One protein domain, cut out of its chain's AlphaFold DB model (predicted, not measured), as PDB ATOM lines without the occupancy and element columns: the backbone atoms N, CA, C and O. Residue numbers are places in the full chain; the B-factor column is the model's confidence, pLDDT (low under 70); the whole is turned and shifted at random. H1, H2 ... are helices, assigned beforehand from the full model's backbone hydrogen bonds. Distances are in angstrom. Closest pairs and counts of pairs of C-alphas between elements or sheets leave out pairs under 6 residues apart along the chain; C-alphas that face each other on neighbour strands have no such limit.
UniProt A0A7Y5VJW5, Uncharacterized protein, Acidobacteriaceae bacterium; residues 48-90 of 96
ATOM      1  N   SER A  48     209.264 137.044 214.160       94.19
ATOM      2  CA  SER A  48     209.863 136.565 215.408       94.19
ATOM      3  C   SER A  48     208.921 136.775 216.597       94.19
ATOM      4  O   SER A  48     208.018 137.612 216.535       94.19
ATOM      5  N   SER A  49     209.161 136.045 217.687       94.44
ATOM      6  CA  SER A  49     208.440 136.179 218.962       94.44
ATOM      7  C   SER A  49     208.529 137.586 219.544       94.44
ATOM      8  O   SER A  49     207.562 138.101 220.095       94.44
ATOM      9  N   GLU A  50     209.681 138.236 219.400       94.19
ATOM     10  CA  GLU A  50     209.919 139.578 219.935       94.19
ATOM     11  C   GLU A  50     209.114 140.622 219.156       94.19
ATOM     12  O   GLU A  50     208.560 141.550 219.742       94.19
ATOM     13  N   GLN A  51     209.022 140.467 217.829       94.19
ATOM     14  CA  GLN A  51     208.194 141.339 216.997       94.19
ATOM     15  C   GLN A  51     206.705 141.153 217.307       94.19
ATOM     16  O   GLN A  51     205.974 142.142 217.352       94.19
ATOM     17  N   ASP A  52     206.272 139.909 217.514       95.12
ATOM     18  CA  ASP A  52     204.893 139.576 217.875       95.12
ATOM     19  C   ASP A  52     204.501 140.220 219.211       95.12
ATOM     20  O   ASP A  52     203.521 140.961 219.293       95.12
ATOM     21  N   ALA A  53     205.341 140.043 220.237       94.81
ATOM     22  CA  ALA A  53     205.150 140.652 221.550       94.81
ATOM     23  C   ALA A  53     205.080 142.184 221.466       94.81
ATOM     24  O   ALA A  53     204.164 142.794 222.019       94.81
ATOM     25  N   LEU A  54     205.989 142.808 220.709       92.25
ATOM     26  CA  LEU A  54     205.978 144.256 220.507       92.25
ATOM     27  C   LEU A  54     204.699 144.727 219.798       92.25
ATOM     28  O   LEU A  54     204.129 145.749 220.174       92.25
ATOM     29  N   MET A  55     204.228 144.000 218.782       91.81
ATOM     30  CA  MET A  55     202.989 144.348 218.082       91.81
ATOM     31  C   MET A  55     201.769 144.224 219.001       91.81
ATOM     32  O   MET A  55     200.884 145.080 218.974       91.81
ATOM     33  N   HIS A  56     201.744 143.205 219.862       92.44
ATOM     34  CA  HIS A  56     200.716 143.045 220.886       92.44
ATOM     35  C   HIS A  56     200.731 144.173 221.926       92.44
ATOM     36  O   HIS A  56     199.665 144.661 222.312       92.44
ATOM     37  N   GLU A  57     201.909 144.636 222.352       91.06
ATOM     38  CA  GLU A  57     202.024 145.818 223.210       91.06
ATOM     39  C   GLU A  57     201.487 147.070 222.513       91.06
ATOM     40  O   GLU A  57     200.706 147.814 223.109       91.06
ATOM     41  N   VAL A  58     201.836 147.273 221.240       87.88
ATOM     42  CA  VAL A  58     201.324 148.397 220.448       87.88
ATOM     43  C   VAL A  58     199.798 148.346 220.352       87.88
ATOM     44  O   VAL A  58     199.172 149.350 220.671       87.88
ATOM     45  N   ASP A  59     199.182 147.212 219.998       88.50
ATOM     46  CA  ASP A  59     197.712 147.075 219.941       88.50
ATOM     47  C   ASP A  59     197.059 147.360 221.306       88.50
ATOM     48  O   ASP A  59     196.093 148.123 221.403       88.50
ATOM     49  N   SER A  60     197.630 146.817 222.385       90.06
ATOM     50  CA  SER A  60     197.161 147.034 223.760       90.06
ATOM     51  C   SER A  60     197.205 148.512 224.161       90.06
ATOM     52  O   SER A  60     196.242 149.025 224.736       90.06
ATOM     53  N   ILE A  61     198.293 149.221 223.843       88.06
ATOM     54  CA  ILE A  61     198.445 150.645 224.162       88.06
ATOM     55  C   ILE A  61     197.561 151.498 223.242       88.06
ATOM     56  O   ILE A  61     196.904 152.411 223.732       88.06
ATOM     57  N   TYR A  62     197.465 151.182 221.946       82.69
ATOM     58  CA  TYR A  62     196.637 151.925 220.986       82.69
ATOM     59  C   TYR A  62     195.152 151.901 221.375       82.69
ATOM     60  O   TYR A  62     194.463 152.914 221.268       82.69
ATOM     61  N   ARG A  63     194.662 150.769 221.902       83.44
ATOM     62  CA  ARG A  63     193.295 150.642 222.438       83.44
ATOM     63  C   ARG A  63     193.068 151.440 223.721       83.44
ATOM     64  O   ARG A  63     191.947 151.880 223.962       83.44
ATOM     65  N   LYS A  64     194.098 151.592 224.558       85.94
ATOM     66  CA  LYS A  64     194.012 152.281 225.857       85.94
ATOM     67  C   LYS A  64     194.223 153.791 225.749       85.94
ATOM     68  O   LYS A  64     193.613 154.530 226.512       85.94
ATOM     69  N   ASP A  65     195.081 154.240 224.837       85.81
ATOM     70  CA  ASP A  65     195.515 155.638 224.737       85.81
ATOM     71  C   ASP A  65     195.707 156.088 223.274       85.81
ATOM     72  O   ASP A  65     196.767 156.568 222.860       85.81
ATOM     73  N   LEU A  66     194.653 155.915 222.469       81.75
ATOM     74  CA  LEU A  66     194.627 156.236 221.037       81.75
ATOM     75  C   LEU A  66     195.136 157.654 220.734       81.75
ATOM     76  O   LEU A  66     195.931 157.851 219.815       81.75
ATOM     77  N   VAL A  67     194.683 158.641 221.512       79.00
ATOM     78  CA  VAL A  67     195.001 160.058 221.288       79.00
ATOM     79  C   VAL A  67     196.491 160.315 221.494       79.00
ATOM     80  O   VAL A  67     197.133 160.920 220.634       79.00
ATOM     81  N   ARG A  68     197.075 159.839 222.602       78.12
ATOM     82  CA  ARG A  68     198.508 160.030 222.864       78.12
ATOM     83  C   ARG A  68     199.358 159.322 221.820       78.12
ATOM     84  O   ARG A  68     200.310 159.922 221.322       78.12
ATOM     85  N   VAL A  69     199.029 158.075 221.477       75.75
ATOM     86  CA  VAL A  69     199.834 157.300 220.524       75.75
ATOM     87  C   VAL A  69     199.747 157.889 219.117       75.75
ATOM     88  O   VAL A  69     200.780 158.040 218.467       75.75
ATOM     89  N   SER A  70     198.558 158.304 218.666       74.56
ATOM     90  CA  SER A  70     198.392 158.998 217.382       74.56
ATOM     91  C   SER A  70     199.222 160.288 217.341       74.56
ATOM     92  O   SER A  70     200.021 160.475 216.422       74.56
ATOM     93  N   ASN A  71     199.155 161.112 218.395       77.31
ATOM     94  CA  ASN A  71     199.985 162.312 218.513       77.31
ATOM     95  C   ASN A  71     201.486 161.991 218.464       77.31
ATOM     96  O   ASN A  71     202.234 162.696 217.797       77.31
ATOM     97  N   MET A  72     201.948 160.923 219.120       75.06
ATOM     98  CA  MET A  72     203.357 160.514 219.072       75.06
ATOM     99  C   MET A  72     203.800 160.096 217.665       75.06
ATOM    100  O   MET A  72     204.887 160.492 217.237       75.06
ATOM    101  N   ILE A  73     202.979 159.338 216.933       69.62
ATOM    102  CA  ILE A  73     203.284 158.900 215.561       69.62
ATOM    103  C   ILE A  73     203.383 160.111 214.624       69.62
ATOM    104  O   ILE A  73     204.336 160.202 213.849       69.62
ATOM    105  N   HIS A  74     202.466 161.075 214.753       68.81
ATOM    106  CA  HIS A  74     202.460 162.296 213.939       68.81
ATOM    107  C   HIS A  74     203.454 163.376 214.413       68.81
ATOM    108  O   HIS A  74     203.867 164.219 213.624       68.81
ATOM    109  N   SER A  75     203.929 163.329 215.664       68.12
ATOM    110  CA  SER A  75     204.914 164.292 216.198       68.12
ATOM    111  C   SER A  75     206.312 164.191 215.569       68.12
ATOM    112  O   SER A  75     207.158 165.055 215.802       68.12
ATOM    113  N   LYS A  76     206.576 163.124 214.799       53.75
ATOM    114  CA  LYS A  76     207.856 162.873 214.122       53.75
ATOM    115  C   LYS A  76     207.999 163.549 212.763       53.75
ATOM    116  O   LYS A  76     209.073 163.424 212.176       53.75
ATOM    117  N   GLU A  77     207.001 164.292 212.288       53.41
ATOM    118  CA  GLU A  77     207.288 165.288 211.260       53.41
ATOM    119  C   GLU A  77     208.309 166.258 211.859       53.41
ATOM    120  O   GLU A  77     208.042 166.941 212.853       53.41
ATOM    121  N   SER A  78     209.535 166.242 211.329       54.44
ATOM    122  CA  SER A  78     210.520 167.268 211.628       54.44
ATOM    123  C   SER A  78     209.827 168.590 211.361       54.44
ATOM    124  O   SER A  78     209.565 168.935 210.215       54.44
ATOM    125  N   SER A  79     209.459 169.301 212.432       59.34
ATOM    126  CA  SER A  79     208.851 170.614 212.276       59.34
ATOM    127  C   SER A  79     209.723 171.394 211.288       59.34
ATOM    128  O   SER A  79     210.948 171.403 211.476       59.34
ATOM    129  N   PRO A  80     209.144 172.046 210.268       61.28
ATOM    130  CA  PRO A  80     209.890 172.922 209.372       61.28
ATOM    131  C   PRO A  80     210.783 173.898 210.152       61.28
ATOM    132  O   PRO A  80     211.871 174.229 209.707       61.28
ATOM    133  N   VAL A  81     210.394 174.255 211.384       60.00
ATOM    134  CA  VAL A  81     211.177 175.047 212.345       60.00
ATOM    135  C   VAL A  81     212.485 174.364 212.775       60.00
ATOM    136  O   VAL A  81     213.510 175.028 212.912       60.00
ATOM    137  N   ARG A  82     212.498 173.041 212.982       61.00
ATOM    138  CA  ARG A  82     213.697 172.270 213.362       61.00
ATOM    139  C   ARG A  82     214.645 172.060 212.179       61.00
ATOM    140  O   ARG A  82     215.858 172.035 212.388       61.00
ATOM    141  N   GLU A  83     214.120 171.936 210.960       64.00
ATOM    142  CA  GLU A  83     214.931 171.918 209.732       64.00
ATOM    143  C   GLU A  83     215.476 173.306 209.391       64.00
ATOM    144  O   GLU A  83     216.668 173.443 209.120       64.00
ATOM    145  N   PHE A  84     214.659 174.349 209.548       61.75
ATOM    146  CA  PHE A  84     215.068 175.749 209.449       61.75
ATOM    147  C   PHE A  84     216.184 176.062 210.453       61.75
ATOM    148  O   PHE A  84     217.249 176.519 210.058       61.75
ATOM    149  N   ALA A  85     216.038 175.690 211.729       69.25
ATOM    150  CA  ALA A  85     217.091 175.856 212.738       69.25
ATOM    151  C   ALA A  85     218.380 175.067 212.425       69.25
ATOM    152  O   ALA A  85     219.471 175.486 212.816       69.25
ATOM    153  N   ARG A  86     218.289 173.933 211.714       62.72
ATOM    154  CA  ARG A  86     219.468 173.213 211.202       62.72
ATOM    155  C   ARG A  86     220.137 173.951 210.043       62.72
ATOM    156  O   ARG A  86     221.361 173.915 209.979       62.72
ATOM    157  N   ALA A  87     219.379 174.646 209.195       64.69
ATOM    158  CA  ALA A  87     219.917 175.457 208.101       64.69
ATOM    159  C   ALA A  87     220.750 176.663 208.588       64.69
ATOM    160  O   ALA A  87     221.629 177.118 207.866       64.69
ATOM    161  N   PHE A  88     220.546 177.129 209.829       62.53
ATOM    162  CA  PHE A  88     221.364 178.183 210.460       62.53
ATOM    163  C   PHE A  88     222.562 177.669 211.266       62.53
ATOM    164  O   PHE A  88     223.321 178.471 211.814       62.53
ATOM    165  N   ARG A  89     222.788 176.349 211.347       59.47
ATOM    166  CA  ARG A  89     224.059 175.838 211.878       59.47
ATOM    167  C   ARG A  89     225.131 176.008 210.807       59.47
ATOM    168  O   ARG A  89     225.364 175.107 210.007       59.47
ATOM    169  N   PHE A  90     225.762 177.181 210.811       54.91
ATOM    170  CA  PHE A  90     226.985 177.465 210.069       54.91
ATOM    171  C   PHE A  90     227.970 176.299 210.207       54.91
ATOM    172  O   PHE A  90     228.327 175.895 211.320       54.91
TER     173      PHE A  90
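AT A GLANCE: This is residues 48 to 90 of the 96 residues of an uncharacterized protein of Acidobacteriaceae bacterium (UniProt A0A7Y5VJW5). An open, flat L made by three helices strung along one chain: the long helix H1 is one arm, and H2, residues 75 to 79 and the short helix H3 follow one another along the other, longer arm. H1 and H2 meet near their joined ends and make the corner, while H3 sits far out on the longer arm and touches no helix; the printed part has no packed core. The printed part has 43 residues with three named helices, in the order H1, H2, H3, and no named strand; its class is all helix. The whole is extended, with a radius of gyration of the C-alphas of 16.1 A, and the C-alphas span 46 by 26 by 8 A.

IN THESE COORDINATES: The printed part begins at Ser 48, and H1 follows as residues 49 to 64, the longest helix with 16 residues. Its first C-alpha, that of Ser 49, is at (208.440, 136.179, 218.962), and its length from first to last C-alpha is 22.7 A. After Asp 65 comes H2, residues 66 to 74, with 12.2 A from first to last C-alpha; C-alpha 66 is at (194.627, 156.236, 221.037). H3, residues 80 to 87, has a length of 10.4 A and ends with C-alpha 87 at (219.917, 175.457, 208.101). Residues 88 to 90 follow it.

HOW THE PARTS SIT: H1 and H2 are close but not clearly touching, with 2 pairs of C-alphas within 8 A. Their closest C-alphas are those of Tyr 62 and Val 69, 6.3 A apart. The two helices run opposite ways at a steep tilt of 61 degrees, and their centres are 14.8 A apart. H3 is apart from H1, and it is apart from H2 too, although it follows H2 in the chain. In H1, H2 and H3 each O i to N i+4 pair of the backbone is within hydrogen-bond range.

THE WHOLE: The two C-alphas farthest apart, those of Ser 49 and Phe 90, are 46.1 A from each other. Residues 48 to 57, 63 to 68 and 71 to 90 stand free, with no C-alpha 8 or more residues away along the chain within 10 A. The link from H1 to H2, of 1 residue, is tight, and so is the link from H2 to H3, of 5 residues. The printed part has no cut. Its mean pLDDT is 76.2, with a mean of 90 in H1, 76 in H2 and 63 in H3; residues 73 to 90 are under 70, where the model's confidence is low.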